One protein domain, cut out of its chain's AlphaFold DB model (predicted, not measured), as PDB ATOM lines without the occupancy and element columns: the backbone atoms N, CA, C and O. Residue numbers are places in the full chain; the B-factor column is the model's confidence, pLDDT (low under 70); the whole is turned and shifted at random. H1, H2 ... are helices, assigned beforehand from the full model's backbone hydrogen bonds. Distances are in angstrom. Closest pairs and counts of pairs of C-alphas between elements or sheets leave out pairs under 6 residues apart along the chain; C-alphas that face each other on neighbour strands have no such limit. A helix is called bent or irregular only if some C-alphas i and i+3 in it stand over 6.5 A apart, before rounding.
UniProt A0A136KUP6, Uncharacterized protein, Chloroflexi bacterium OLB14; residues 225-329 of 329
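This is residues 225 to 329 of the 329 residues of an uncharacterized protein of Chloroflexi bacterium OLB14 (UniProt A0A136KUP6). A long helix, H5, bent but nearly straight, has H1 and H2 packed on it, and one end of H4 packs on its first arm. H2, H3, H4 and H5 make an open frame: H4 is held away from H2, with the short H3 across one end of the frame and H5a at the other. The printed part has 105 residues with five named helices, H1 to H5 in order along the chain, and no named strand; the class is all helix. It is only just compact, close to loose, with a radius of gyration of the C-alphas of 15.1 A and spans of 42 by 32 by 24 A.

H1, residues 226 to 243, begins at C-alpha 226 (31.740, 7.349, 8.859) and is 25.6 A long from first to last C-alpha. H2, residues 248 to 271, is the longest at 35.2 A, ending at C-alpha 271 (4.183, 12.953, 3.849). H3, residues 277 to 285, measures 12.8 A and is irregular: C-alphas 278 and 281 are 7.2 A apart. H4, residues 287 to 303, measures 24.7 A. H5, residues 305 to 325, was assigned as one helix by its hydrogen bonds but is bent, with C-alphas 314 and 317 6.7 A apart. Its arms are H5a, residues 305 to 314, 14.1 A, and H5b, residues 317 to 325, 13.0 A, ending at C-alpha 325 (18.978, 11.747, -1.693).

H5 is the hub, touching three other helices, and its arms stand at a shallow tilt of 18 degrees. H1 touches H5a with residues 232 to 240 alone, opposite ways at a steep tilt of 39 degrees; the closest C-alphas, of Ser 236 and Phe 314, are 5.1 A apart. H2 touches H5a with residues 255 to 258 alone, the same way at a shallow tilt of 34 degrees, only just short of steep; the closest C-alphas, of Val 255 and Phe 309, are 7.1 A apart. H2 touches H5b with residues 261 to 265 alone, the closest C-alphas, of Phe 262 and Cys 319, being 7.0 A apart. H4 touches H5a with residues 297 to 301 alone, opposite ways at a steep tilt of 46 degrees; the C-alphas of Ile 301 and Thr 308, the closest, are 5.7 A apart. H2 touches H3 with residues 266 to 270 alone, about perpendicular at 79 degrees; the closest C-alphas, of Ile 269 and Ile 279, are 7.6 A apart. H3 and H4 meet only through their link, and H2 and H4 are apart. Each O i to N i+4 pair is within hydrogen-bond range in H1, H2 and H5a, against 3 of 5 in H3, 12 of 13 in H4 and 3 of 5 in H5b.

The C-alphas farthest apart, of Tyr 303 and Phe 329, are 44.0 A apart. The printed part has no cut, and the four links between helices are tight. Residues 291 to 296 of H4 stand free. Mean pLDDT of the printed part is 79.1; residues 315 to 329, up to the chain's last residue, are under 70.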
ATOM      1  N   ARG A 225      30.979   5.416   5.190       87.12
ATOM      2  CA  ARG A 225      30.053   6.524   5.517       87.12
ATOM      3  C   ARG A 225      30.361   7.231   6.841       87.12
ATOM      4  O   ARG A 225      29.862   8.331   7.060       87.12
ATOM      5  N   ALA A 226      31.209   6.661   7.692       88.12
ATOM      6  CA  ALA A 226      31.740   7.349   8.859       88.12
ATOM      7  C   ALA A 226      32.458   8.661   8.461       88.12
ATOM      8  O   ALA A 226      32.375   9.648   9.186       88.12
ATOM      9  N   LEU A 227      33.053   8.742   7.263       86.12
ATOM     10  CA  LEU A 227      33.620   9.991   6.740       86.12
ATOM     11  C   LEU A 227      32.591  11.116   6.632       86.12
ATOM     12  O   LEU A 227      32.908  12.249   6.972       86.12
ATOM     13  N   ILE A 228      31.357  10.817   6.218       86.38
ATOM     14  CA  ILE A 228      30.283  11.819   6.135       86.38
ATOM     15  C   ILE A 228      29.992  12.368   7.531       86.38
ATOM     16  O   ILE A 228      29.868  13.576   7.718       86.38
ATOM     17  N   VAL A 229      29.960  11.484   8.532       84.81
ATOM     18  CA  VAL A 229      29.740  11.876   9.925       84.81
ATOM     19  C   VAL A 229      30.901  12.719  10.458       84.81
ATOM     20  O   VAL A 229      30.675  13.743  11.102       84.81
ATOM     21  N   ALA A 230      32.141  12.333  10.154       85.00
ATOM     22  CA  ALA A 230      33.330  13.093  10.526       85.00
ATOM     23  C   ALA A 230      33.362  14.479   9.856       85.00
ATOM     24  O   ALA A 230      33.661  15.470  10.520       85.00
ATOM     25  N   LEU A 231      33.003  14.571   8.572       84.81
ATOM     26  CA  LEU A 231      32.883  15.839   7.850       84.81
ATOM     27  C   LEU A 231      31.792  16.724   8.459       84.81
ATOM     28  O   LEU A 231      32.048  17.898   8.714       84.81
ATOM     29  N   GLY A 232      30.622  16.155   8.766       82.50
ATOM     30  CA  GLY A 232      29.552  16.852   9.480       82.50
ATOM     31  C   GLY A 232      30.040  17.435  10.807       82.50
ATOM     32  O   GLY A 232      29.862  18.624  11.054       82.50
ATOM     33  N   LEU A 233      30.760  16.645  11.616       79.69
ATOM     34  CA  LEU A 233      31.370  17.125  12.865       79.69
ATOM     35  C   LEU A 233      32.326  18.296  12.624       79.69
ATOM     36  O   LEU A 233      32.237  19.306  13.319       79.69
ATOM     37  N   ILE A 234      33.233  18.177  11.651       82.31
ATOM     38  CA  ILE A 234      34.214  19.221  11.330       82.31
ATOM     39  C   ILE A 234      33.507  20.521  10.931       82.31
ATOM     40  O   ILE A 234      33.825  21.581  11.475       82.31
ATOM     41  N   VAL A 235      32.515  20.446  10.039       83.25
ATOM     42  CA  VAL A 235      31.704  21.601   9.627       83.25
ATOM     43  C   VAL A 235      31.047  22.248  10.846       83.25
ATOM     44  O   VAL A 235      31.144  23.462  11.033       83.25
ATOM     45  N   SER A 236      30.457  21.457  11.737       78.81
ATOM     46  CA  SER A 236      29.780  21.978  12.927       78.81
ATOM     47  C   SER A 236      30.739  22.592  13.946       78.81
ATOM     48  O   SER A 236      30.366  23.568  14.605       78.81
ATOM     49  N   ILE A 237      31.988  22.115  14.035       78.50
ATOM     50  CA  ILE A 237      33.053  22.783  14.802       78.50
ATOM     51  C   ILE A 237      33.325  24.169  14.207       78.50
ATOM     52  O   ILE A 237      33.274  25.160  14.936       78.50
ATOM     53  N   PHE A 238      33.574  24.269  12.898       81.88
ATOM     54  CA  PHE A 238      33.875  25.551  12.249       81.88
ATOM     55  C   PHE A 238      32.722  26.550  12.369       81.88
ATOM     56  O   PHE A 238      32.949  27.702  12.745       81.88
ATOM     57  N   LEU A 239      31.483  26.104  12.148       80.50
ATOM     58  CA  LEU A 239      30.290  26.926  12.355       80.50
ATOM     59  C   LEU A 239      30.185  27.401  13.811       80.50
ATOM     60  O   LEU A 239      29.847  28.558  14.069       80.50
ATOM     61  N   SER A 240      30.508  26.538  14.778       75.62
ATOM     62  CA  SER A 240      30.516  26.881  16.209       75.62
ATOM     63  C   SER A 240      31.565  27.927  16.558       75.62
ATOM     64  O   SER A 240      31.252  28.892  17.258       75.62
ATOM     65  N   LEU A 241      32.774  27.800  16.013       80.00
ATOM     66  CA  LEU A 241      33.848  28.778  16.193       80.00
ATOM     67  C   LEU A 241      33.522  30.128  15.543       80.00
ATOM     68  O   LEU A 241      33.758  31.168  16.157       80.00
ATOM     69  N   TRP A 242      32.959  30.124  14.332       81.56
ATOM     70  CA  TRP A 242      32.530  31.342  13.642       81.56
ATOM     71  C   TRP A 242      31.435  32.069  14.426       81.56
ATOM     72  O   TRP A 242      31.542  33.264  14.697       81.56
ATOM     73  N   GLN A 243      30.419  31.337  14.879       74.19
ATOM     74  CA  GLN A 243      29.283  31.921  15.585       74.19
ATOM     75  C   GLN A 243      29.618  32.414  16.991       74.19
ATOM     76  O   GLN A 243      28.969  33.337  17.475       74.19
ATOM     77  N   LYS A 244      30.645  31.858  17.646       79.00
ATOM     78  CA  LYS A 244      31.138  32.390  18.924       79.00
ATOM     79  C   LYS A 244      31.559  33.866  18.811       79.00
ATOM     80  O   LYS A 244      31.541  34.572  19.810       79.00
ATOM     81  N   LYS A 245      31.906  34.332  17.603       85.12
ATOM     82  CA  LYS A 245      32.220  35.740  17.308       85.12
ATOM     83  C   LYS A 245      30.979  36.604  17.044       85.12
ATOM     84  O   LYS A 245      31.102  37.819  16.960       85.12
ATOM     85  N   GLN A 246      29.807  35.992  16.879       86.50
ATOM     86  CA  GLN A 246      28.556  36.669  16.542       86.50
ATOM     87  C   GLN A 246      27.780  37.071  17.799       86.50
ATOM     88  O   GLN A 246      27.902  36.441  18.853       86.50
ATOM     89  N   SER A 247      26.931  38.093  17.667       88.75
ATOM     90  CA  SER A 247      26.077  38.566  18.760       88.75
ATOM     91  C   SER A 247      25.085  37.493  19.217       88.75
ATOM     92  O   SER A 247      24.585  36.702  18.416       88.75
ATOM     93  N   THR A 248      24.733  37.502  20.504       83.81
ATOM     94  CA  THR A 248      23.783  36.556  21.112       83.81
ATOM     95  C   THR A 248      22.455  36.459  20.348       83.81
ATOM     96  O   THR A 248      21.903  35.371  20.212       83.81
ATOM     97  N   ARG A 249      21.966  37.570  19.774       87.31
ATOM     98  CA  ARG A 249      20.746  37.595  18.945       87.31
ATOM     99  C   ARG A 249      20.878  36.722  17.697       87.31
ATOM    100  O   ARG A 249      20.008  35.895  17.449       87.31
ATOM    101  N   ILE A 250      21.983  36.858  16.958       85.81
ATOM    102  CA  ILE A 250      22.273  36.022  15.781       85.81
ATOM    103  C   ILE A 250      22.332  34.549  16.195       85.81
ATOM    104  O   ILE A 250      21.851  33.679  15.468       85.81
ATOM    105  N   GLN A 251      22.860  34.265  17.392       80.81
ATOM    106  CA  GLN A 251      22.925  32.891  17.868       80.81
ATOM    107  C   GLN A 251      21.543  32.272  18.082       80.81
ATOM    108  O   GLN A 251      21.292  31.179  17.577       80.81
ATOM    109  N   TYR A 252      20.629  32.985  18.739       84.38
ATOM    110  CA  TYR A 252      19.253  32.518  18.909       84.38
ATOM    111  C   TYR A 252      18.508  32.374  17.579       84.38
ATOM    112  O   TYR A 252      17.862  31.350  17.365       84.38
ATOM    113  N   ILE A 253      18.649  33.335  16.657       87.56
ATOM    114  CA  ILE A 253      18.016  33.267  15.328       87.56
ATOM    115  C   ILE A 253      18.461  32.006  14.582       87.56
ATOM    116  O   ILE A 253      17.623  31.291  14.038       87.56
ATOM    117  N   SER A 254      19.759  31.683  14.607       82.06
ATOM    118  CA  SER A 254      20.265  30.471  13.951       82.06
ATOM    119  C   SER A 254      19.661  29.186  14.525       82.06
ATOM    120  O   SER A 254      19.381  28.253  13.783       82.06
ATOM    121  N   VAL A 255      19.413  29.134  15.837       80.06
ATOM    122  CA  VAL A 255      18.839  27.958  16.506       80.06
ATOM    123  C   VAL A 255      17.370  27.811  16.156       80.06
ATOM    124  O   VAL A 255      16.935  26.710  15.845       80.06
ATOM    125  N   ILE A 256      16.625  28.918  16.141       85.25
ATOM    126  CA  ILE A 256      15.232  28.926  15.688       85.25
ATOM    127  C   ILE A 256      15.155  28.457  14.233       85.25
ATOM    128  O   ILE A 256      14.350  27.587  13.927       85.25
ATOM    129  N   ALA A 257      16.031  28.956  13.354       85.88
ATOM    130  CA  ALA A 257      16.088  28.517  11.960       85.88
ATOM    131  C   ALA A 257      16.364  27.008  11.837       85.88
ATOM    132  O   ALA A 257      15.691  26.324  11.071       85.88
ATOM    133  N   ILE A 258      17.297  26.471  12.631       82.19
ATOM    134  CA  ILE A 258      17.581  25.029  12.684       82.19
ATOM    135  C   ILE A 258      16.349  24.241  13.150       82.19
ATOM    136  O   ILE A 258      15.999  23.243  12.530       82.19
ATOM    137  N   ILE A 259      15.667  24.688  14.210       82.81
ATOM    138  CA  ILE A 259      14.447  24.038  14.714       82.81
ATOM    139  C   ILE A 259      13.350  24.042  13.644       82.81
ATOM    140  O   ILE A 259      12.709  23.017  13.434       82.81
ATOM    141  N   LEU A 260      13.151  25.158  12.940       87.12
ATOM    142  CA  LEU A 260      12.166  25.251  11.860       87.12
ATOM    143  C   LEU A 260      12.483  24.284  10.714       87.12
ATOM    144  O   LEU A 260      11.573  23.647  10.191       87.12
ATOM    145  N   ILE A 261      13.762  24.127  10.370       85.38
ATOM    146  CA  ILE A 261      14.209  23.148   9.371       85.38
ATOM    147  C   ILE A 261      13.907  21.721   9.841       85.38
ATOM    148  O   ILE A 261      13.321  20.957   9.080       85.38
ATOM    149  N   PHE A 262      14.179  21.380  11.105       82.81
ATOM    150  CA  PHE A 262      13.794  20.076  11.664       82.81
ATOM    151  C   PHE A 262      12.286  19.827  11.610       82.81
ATOM    152  O   PHE A 262      11.855  18.731  11.263       82.81
ATOM    153  N   VAL A 263      11.470  20.827  11.952       86.81
ATOM    154  CA  VAL A 263      10.006  20.710  11.891       86.81
ATOM    155  C   VAL A 263       9.549  20.467  10.453       86.81
ATOM    156  O   VAL A 263       8.735  19.574  10.220       86.81
ATOM    157  N   PHE A 264      10.099  21.213   9.491       89.31
ATOM    158  CA  PHE A 264       9.811  21.019   8.072       89.31
ATOM    159  C   PHE A 264      10.211  19.619   7.589       89.31
ATOM    160  O   PHE A 264       9.455  18.983   6.863       89.31
ATOM    161  N   GLU A 265      11.357  19.099   8.024       85.69
ATOM    162  CA  GLU A 265      11.804  17.751   7.668       85.69
ATOM    163  C   GLU A 265      10.941  16.656   8.262       85.69
ATOM    164  O   GLU A 265      10.598  15.708   7.561       85.69
ATOM    165  N   ILE A 266      10.560  16.779   9.533       86.31
ATOM    166  CA  ILE A 266       9.629  15.839  10.159       86.31
ATOM    167  C   ILE A 266       8.314  15.841   9.379       86.31
ATOM    168  O   ILE A 266       7.803  14.770   9.056       86.31
ATOM    169  N   PHE A 267       7.805  17.022   9.023       89.75
ATOM    170  CA  PHE A 267       6.613  17.146   8.192       89.75
ATOM    171  C   PHE A 267       6.806  16.479   6.822       89.75
ATOM    172  O   PHE A 267       5.978  15.669   6.417       89.75
ATOM    173  N   TYR A 268       7.921  16.732   6.134       89.00
ATOM    174  CA  TYR A 268       8.237  16.106   4.847       89.00
ATOM    175  C   TYR A 268       8.317  14.573   4.941       89.00
ATOM    176  O   TYR A 268       7.728  13.867   4.122       89.00
ATOM    177  N   ILE A 269       8.985  14.042   5.969       86.88
ATOM    178  CA  ILE A 269       9.082  12.600   6.230       86.88
ATOM    179  C   ILE A 269       7.692  11.997   6.468       86.88
ATOM    180  O   ILE A 269       7.417  10.908   5.970       86.88
ATOM    181  N   GLN A 270       6.806  12.693   7.188       89.06
ATOM    182  CA  GLN A 270       5.430  12.237   7.422       89.06
ATOM    183  C   GLN A 270       4.612  12.126   6.131       89.06
ATOM    184  O   GLN A 270       3.763  11.243   6.037       89.06
ATOM    185  N   GLN A 271       4.875  12.985   5.142       92.56
ATOM    186  CA  GLN A 271       4.183  12.953   3.849       92.56
ATOM    187  C   GLN A 271       4.738  11.896   2.885       92.56
ATOM    188  O   GLN A 271       4.099  11.597   1.879       92.56
ATOM    189  N   SER A 272       5.912  11.318   3.163       91.44
ATOM    190  CA  SER A 272       6.542  10.312   2.304       91.44
ATOM    191  C   SER A 272       6.358   8.901   2.874       91.44
ATOM    192  O   SER A 272       7.013   8.555   3.861       91.44
ATOM    193  N   PRO A 273       5.545   8.026   2.243       90.12
ATOM    194  CA  PRO A 273       5.341   6.652   2.714       90.12
ATOM    195  C   PRO A 273       6.644   5.853   2.848       90.12
ATOM    196  O   PRO A 273       6.763   5.001   3.725       90.12
ATOM    197  N   ALA A 274       7.636   6.149   2.003       85.81
ATOM    198  CA  ALA A 274       8.929   5.477   2.017       85.81
ATOM    199  C   ALA A 274       9.832   5.921   3.181       85.81
ATOM    200  O   ALA A 274      10.641   5.133   3.671       85.81
ATOM    201  N   LEU A 275       9.696   7.173   3.637       83.38
ATOM    202  CA  LEU A 275      10.482   7.727   4.743       83.38
ATOM    203  C   LEU A 275       9.772   7.605   6.090       83.38
ATOM    204  O   LEU A 275      10.436   7.607   7.124       83.38
ATOM    205  N   LEU A 276       8.449   7.447   6.095       84.31
ATOM    206  CA  LEU A 276       7.632   7.320   7.298       84.31
ATOM    207  C   LEU A 276       8.191   6.313   8.333       84.31
ATOM    208  O   LEU A 276       8.220   6.655   9.521       84.31
ATOM    209  N   PRO A 277       8.734   5.133   7.948       83.56
ATOM    210  CA  PRO A 277       9.348   4.201   8.898       83.56
ATOM    211  C   PRO A 277      10.521   4.771   9.715       83.56
ATOM    212  O   PRO A 277      10.864   4.210  10.754       83.56
ATOM    213  N   LEU A 278      11.145   5.873   9.277       77.62
ATOM    214  CA  LEU A 278      12.246   6.524   9.996       77.62
ATOM    215  C   LEU A 278      11.792   7.177  11.307       77.62
ATOM    216  O   LEU A 278      12.586   7.263  12.242       77.62
ATOM    217  N   ILE A 279      10.539   7.634  11.380       82.62
ATOM    218  CA  ILE A 279      10.013   8.398  12.524       82.62
ATOM    219  C   ILE A 279       8.901   7.674  13.282       82.62
ATOM    220  O   ILE A 279       8.639   8.017  14.433       82.62
ATOM    221  N   THR A 280       8.258   6.667  12.684       82.38
ATOM    222  CA  THR A 280       7.129   5.946  13.303       82.38
ATOM    223  C   THR A 280       7.499   5.324  14.641       82.38
ATOM    224  O   THR A 280       6.752   5.480  15.604       82.38
ATOM    225  N   GLY A 281       8.667   4.681  14.732       78.06
ATOM    226  CA  GLY A 281       9.147   4.090  15.984       78.06
ATOM    227  C   GLY A 281       9.259   5.126  17.105       78.06
ATOM    228  O   GLY A 281       8.766   4.901  18.210       78.06
ATOM    229  N   TYR A 282       9.810   6.300  16.787       79.81
ATOM    230  CA  TYR A 282       9.964   7.388  17.745       79.81
ATOM    231  C   TYR A 282       8.624   8.005  18.151       79.81
ATOM    232  O   TYR A 282       8.360   8.188  19.337       79.81
ATOM    233  N   ALA A 283       7.758   8.294  17.178       83.25
ATOM    234  CA  ALA A 283       6.460   8.914  17.421       83.25
ATOM    235  C   ALA A 283       5.530   8.016  18.251       83.25
ATOM    236  O   ALA A 283       4.770   8.514  19.075       83.25
ATOM    237  N   GLN A 284       5.600   6.695  18.057       84.69
ATOM    238  CA  GLN A 284       4.725   5.749  18.747       84.69
ATOM    239  C   GLN A 284       5.242   5.336  20.129       84.69
ATOM    240  O   GLN A 284       4.433   5.102  21.022       84.69
ATOM    241  N   ARG A 285       6.566   5.203  20.316       83.12
ATOM    242  CA  ARG A 285       7.141   4.588  21.532       83.12
ATOM    243  C   ARG A 285       8.011   5.521  22.371       83.12
ATOM    244  O   ARG A 285       8.097   5.332  23.582       83.12
ATOM    245  N   ASP A 286       8.616   6.531  21.752       85.38
ATOM    246  CA  ASP A 286       9.628   7.389  22.386       85.38
ATOM    247  C   ASP A 286       9.181   8.844  22.559       85.38
ATOM    248  O   ASP A 286       9.974   9.694  22.964       85.38
ATOM    249  N   LEU A 287       7.911   9.158  22.287       85.75
ATOM    250  CA  LEU A 287       7.387  10.526  22.320       85.75
ATOM    251  C   LEU A 287       7.664  11.231  23.661       85.75
ATOM    252  O   LEU A 287       8.120  12.372  23.688       85.75
ATOM    253  N   TRP A 288       7.447  10.535  24.782       85.44
ATOM    254  CA  TRP A 288       7.709  11.069  26.124       85.44
ATOM    255  C   TRP A 288       9.193  11.397  26.333       85.44
ATOM    256  O   TRP A 288       9.526  12.403  26.960       85.44
ATOM    257  N   PHE A 289      10.092  10.582  25.778       85.56
ATOM    258  CA  PHE A 289      11.525  10.799  25.892       85.56
ATOM    259  C   PHE A 289      11.977  11.953  24.999       85.56
ATOM    260  O   PHE A 289      12.803  12.763  25.415       85.56
ATOM    261  N   LEU A 290      11.402  12.087  23.801       83.62
ATOM    262  CA  LEU A 290      11.621  13.256  22.948       83.62
ATOM    263  C   LEU A 290      11.174  14.541  23.651       83.62
ATOM    264  O   LEU A 290      11.918  15.522  23.646       83.62
ATOM    265  N   PHE A 291      10.018  14.533  24.323       87.44
ATOM    266  CA  PHE A 291       9.587  15.665  25.145       87.44
ATOM    267  C   PHE A 291      10.553  15.955  26.290       87.44
ATOM    268  O   PHE A 291      10.897  17.115  26.506       87.44
ATOM    269  N   LEU A 292      11.035  14.925  26.989       87.62
ATOM    270  CA  LEU A 292      12.045  15.087  28.032       87.62
ATOM    271  C   LEU A 292      13.334  15.705  27.470       87.62
ATOM    272  O   LEU A 292      13.861  16.651  28.050       87.62
ATOM    273  N   ALA A 293      13.825  15.219  26.330       85.06
ATOM    274  CA  ALA A 293      15.019  15.745  25.677       85.06
ATOM    275  C   ALA A 293      14.837  17.212  25.253       85.06
ATOM    276  O   ALA A 293      15.708  18.041  25.522       85.06
ATOM    277  N   LEU A 294      13.688  17.557  24.662       84.75
ATOM    278  CA  LEU A 294      13.337  18.933  24.301       84.75
ATOM    279  C   LEU A 294      13.254  19.832  25.537       84.75
ATOM    280  O   LEU A 294      13.844  20.912  25.552       84.75
ATOM    281  N   PHE A 295      12.598  19.376  26.601       89.19
ATOM    282  CA  PHE A 295      12.508  20.111  27.859       89.19
ATOM    283  C   PHE A 295      13.893  20.366  28.467       89.19
ATOM    284  O   PHE A 295      14.237  21.505  28.776       89.19
ATOM    285  N   LEU A 296      14.735  19.332  28.566       88.81
ATOM    286  CA  LEU A 296      16.103  19.456  29.074       88.81
ATOM    287  C   LEU A 296      16.977  20.348  28.184       88.81
ATOM    288  O   LEU A 296      17.852  21.049  28.699       88.81
ATOM    289  N   SER A 297      16.723  20.388  26.872       85.81
ATOM    290  CA  SER A 297      17.461  21.257  25.954       85.81
ATOM    291  C   SER A 297      17.287  22.744  26.279       85.81
ATOM    292  O   SER A 297      18.245  23.502  26.154       85.81
ATOM    293  N   PHE A 298      16.127  23.163  26.803       87.56
ATOM    294  CA  PHE A 298      15.900  24.545  27.238       87.56
ATOM    295  C   PHE A 298      16.854  24.953  28.371       87.56
ATOM    296  O   PHE A 298      17.491  26.009  28.324       87.56
ATOM    297  N   PHE A 299      17.027  24.079  29.366       89.81
ATOM    298  CA  PHE A 299      17.997  24.294  30.441       89.81
ATOM    299  C   PHE A 299      19.432  24.220  29.912       89.81
ATOM    300  O   PHE A 299      20.265  25.045  30.286       89.81
ATOM    301  N   ALA A 300      19.723  23.288  29.001       88.88
ATOM    302  CA  ALA A 300      21.045  23.167  28.395       88.88
ATOM    303  C   ALA A 300      21.446  24.436  27.621       88.88
ATOM    304  O   ALA A 300      22.576  24.895  27.770       88.88
ATOM    305  N   ILE A 301      20.524  25.068  26.885       86.06
ATOM    306  CA  ILE A 301      20.770  26.358  26.217       86.06
ATOM    307  C   ILE A 301      21.133  27.438  27.243       86.06
ATOM    308  O   ILE A 301      22.063  28.208  27.015       86.06
ATOM    309  N   LYS A 302      20.438  27.488  28.387       86.94
ATOM    310  CA  LYS A 302      20.681  28.497  29.429       86.94
ATOM    311  C   LYS A 302      22.038  28.327  30.115       86.94
ATOM    312  O   LYS A 302      22.748  29.311  30.304       86.94
ATOM    313  N   TYR A 303      22.385  27.104  30.515       88.44
ATOM    314  CA  TYR A 303      23.580  26.837  31.327       88.44
ATOM    315  C   TYR A 303      24.823  26.491  30.496       88.44
ATOM    316  O   TYR A 303      25.943  26.752  30.928       88.44
ATOM    317  N   PHE A 304      24.638  25.943  29.292       86.31
ATOM    318  CA  PHE A 304      25.701  25.478  28.396       86.31
ATOM    319  C   PHE A 304      25.435  25.890  26.932       86.31
ATOM    320  O   PHE A 304      25.397  25.028  26.045       86.31
ATOM    321  N   PRO A 305      25.258  27.192  26.627       81.62
ATOM    322  CA  PRO A 305      24.833  27.656  25.302       81.62
ATOM    323  C   PRO A 305      25.795  27.232  24.188       81.62
ATOM    324  O   PRO A 305      25.365  26.762  23.141       81.62
ATOM    325  N   VAL A 306      27.109  27.330  24.421       79.19
ATOM    326  CA  VAL A 306      28.127  26.996  23.410       79.19
ATOM    327  C   VAL A 306      28.052  25.522  23.013       79.19
ATOM    328  O   VAL A 306      27.957  25.216  21.825       79.19
ATOM    329  N   SER A 307      28.057  24.614  23.992       80.88
ATOM    330  CA  SER A 307      27.997  23.169  23.742       80.88
ATOM    331  C   SER A 307      26.644  22.771  23.149       80.88
ATOM    332  O   SER A 307      26.587  21.985  22.208       80.88
ATOM    333  N   THR A 308      25.552  23.373  23.623       82.75
ATOM    334  CA  THR A 308      24.203  23.085  23.120       82.75
ATOM    335  C   THR A 308      24.023  23.533  21.669       82.75
ATOM    336  O   THR A 308      23.518  22.776  20.841       82.75
ATOM    337  N   PHE A 309      24.506  24.724  21.308       78.94
ATOM    338  CA  PHE A 309      24.444  25.187  19.924       78.94
ATOM    339  C   PHE A 309      25.350  24.388  18.987       78.94
ATOM    340  O   PHE A 309      24.983  24.192  17.828       78.94
ATOM    341  N   PHE A 310      26.500  23.909  19.478       79.19
ATOM    342  CA  PHE A 310      27.330  22.964  18.736       79.19
ATOM    343  C   PHE A 310      26.535  21.698  18.387       79.19
ATOM    344  O   PHE A 310      26.504  21.305  17.222       79.19
ATOM    345  N   PHE A 311      25.830  21.104  19.357       76.94
ATOM    346  CA  PHE A 311      25.028  19.900  19.120       76.94
ATOM    347  C   PHE A 311      23.874  20.130  18.138       76.94
ATOM    348  O   PHE A 311      23.702  19.329  17.220       76.94
ATOM    349  N   PHE A 312      23.118  21.226  18.253       77.94
ATOM    350  CA  PHE A 312      22.054  21.522  17.281       77.94
ATOM    351  C   PHE A 312      22.593  21.646  15.850       77.94
ATOM    352  O   PHE A 312      22.004  21.118  14.910       77.94
ATOM    353  N   ARG A 313      23.763  22.267  15.683       72.56
ATOM    354  CA  ARG A 313      24.410  22.422  14.373       72.56
ATOM    355  C   ARG A 313      25.108  21.173  13.875       72.56
ATOM    356  O   ARG A 313      25.318  21.059  12.676       72.56
ATOM    357  N   PHE A 314      25.495  20.256  14.752       71.19
ATOM    358  CA  PHE A 314      25.973  18.943  14.334       71.19
ATOM    359  C   PHE A 314      24.907  18.156  13.584       71.19
ATOM    360  O   PHE A 314      25.215  17.492  12.602       71.19
ATOM    361  N   ASN A 315      23.651  18.287  13.993       68.38
ATOM    362  CA  ASN A 315      22.567  17.576  13.335       68.38
ATOM    363  C   ASN A 315      22.132  18.257  12.013       68.38
ATOM    364  O   ASN A 315      21.573  17.595  11.146       68.38
ATOM    365  N   PHE A 316      22.475  19.534  11.803       64.25
ATOM    366  CA  PHE A 316      22.062  20.331  10.638       64.25
ATOM    367  C   PHE A 316      22.593  19.855   9.267       64.25
ATOM    368  O   PHE A 316      21.837  19.882   8.307       64.25
ATOM    369  N   PRO A 317      23.845  19.393   9.090       58.75
ATOM    370  CA  PRO A 317      24.264  18.809   7.813       58.75
ATOM    371  C   PRO A 317      23.492  17.537   7.434       58.75
ATOM    372  O   PRO A 317      23.366  17.232   6.252       58.75
ATOM    373  N   PHE A 318      22.979  16.785   8.415       56.84
ATOM    374  CA  PHE A 318      22.271  15.525   8.159       56.84
ATOM    375  C   PHE A 318      20.835  15.737   7.696       56.84
ATOM    376  O   PHE A 318      20.365  14.968   6.861       56.84
ATOM    377  N   CYS A 319      20.202  16.803   8.179       53.31
ATOM    378  CA  CYS A 319      18.932  17.338   7.702       53.31
ATOM    379  C   CYS A 319      18.896  17.411   6.159       53.31
ATOM    380  O   CYS A 319      18.147  16.698   5.485       53.31
ATOM    381  N   PHE A 320      19.859  18.128   5.576       51.00
ATOM    382  CA  PHE A 320      19.940  18.320   4.126       51.00
ATOM    383  C   PHE A 320      20.158  17.022   3.332       51.00
ATOM    384  O   PHE A 320      19.634  16.878   2.229       51.00
ATOM    385  N   ILE A 321      20.901  16.049   3.865       53.97
ATOM    386  CA  ILE A 321      21.214  14.813   3.127       53.97
ATOM    387  C   ILE A 321      19.955  13.962   2.894       53.97
ATOM    388  O   ILE A 321      19.828  13.349   1.831       53.97
ATOM    389  N   VAL A 322      19.013  13.941   3.844       52.66
ATOM    390  CA  VAL A 322      17.762  13.166   3.730       52.66
ATOM    391  C   VAL A 322      16.843  13.742   2.651       52.66
ATOM    392  O   VAL A 322      16.244  12.982   1.892       52.66
ATOM    393  N   VAL A 323      16.775  15.070   2.532       49.12
ATOM    394  CA  VAL A 323      15.919  15.747   1.544       49.12
ATOM    395  C   VAL A 323      16.436  15.543   0.115       49.12
ATOM    396  O   VAL A 323      15.649  15.279  -0.791       49.12
ATOM    397  N   PHE A 324      17.753  15.602  -0.103       41.28
ATOM    398  CA  PHE A 324      18.315  15.554  -1.458       41.28
ATOM    399  C   PHE A 324      18.472  14.139  -2.031       41.28
ATOM    400  O   PHE A 324      18.311  13.960  -3.237       41.28
ATOM    401  N   THR A 325      18.722  13.118  -1.201       47.78
ATOM    402  CA  THR A 325      18.978  11.747  -1.693       47.78
ATOM    403  C   THR A 325      17.755  11.038  -2.279       47.78
ATOM    404  O   THR A 325      17.931  10.084  -3.031       47.78
ATOM    405  N   TYR A 326      16.534  11.503  -1.994       42.97
ATOM    406  CA  TYR A 326      15.300  10.927  -2.549       42.97
ATOM    407  C   TYR A 326      14.784  11.640  -3.807       42.97
ATOM    408  O   TYR A 326      13.882  11.135  -4.459       42.97
ATOM    409  N   SER A 327      15.350  12.797  -4.166       35.44
ATOM    410  CA  SER A 327      14.957  13.526  -5.385       35.44
ATOM    411  C   SER A 327      15.616  12.990  -6.665       35.44
ATOM    412  O   SER A 327      15.339  13.485  -7.754       35.44
ATOM    413  N   THR A 328      16.501  11.994  -6.540       37.06
ATOM    414  CA  THR A 328      17.366  11.504  -7.625       37.06
ATOM    415  C   THR A 328      17.266   9.997  -7.884       37.06
ATOM    416  O   THR A 328      18.144   9.459  -8.555       37.06
ATOM    417  N   PHE A 329      16.245   9.315  -7.355       35.53
ATOM    418  CA  PHE A 329      15.977   7.897  -7.626       35.53
ATOM    419  C   PHE A 329      14.556   7.670  -8.121       35.53
ATOM    420  O   PHE A 329      13.630   8.246  -7.506       35.53
TER     421      PHE A 329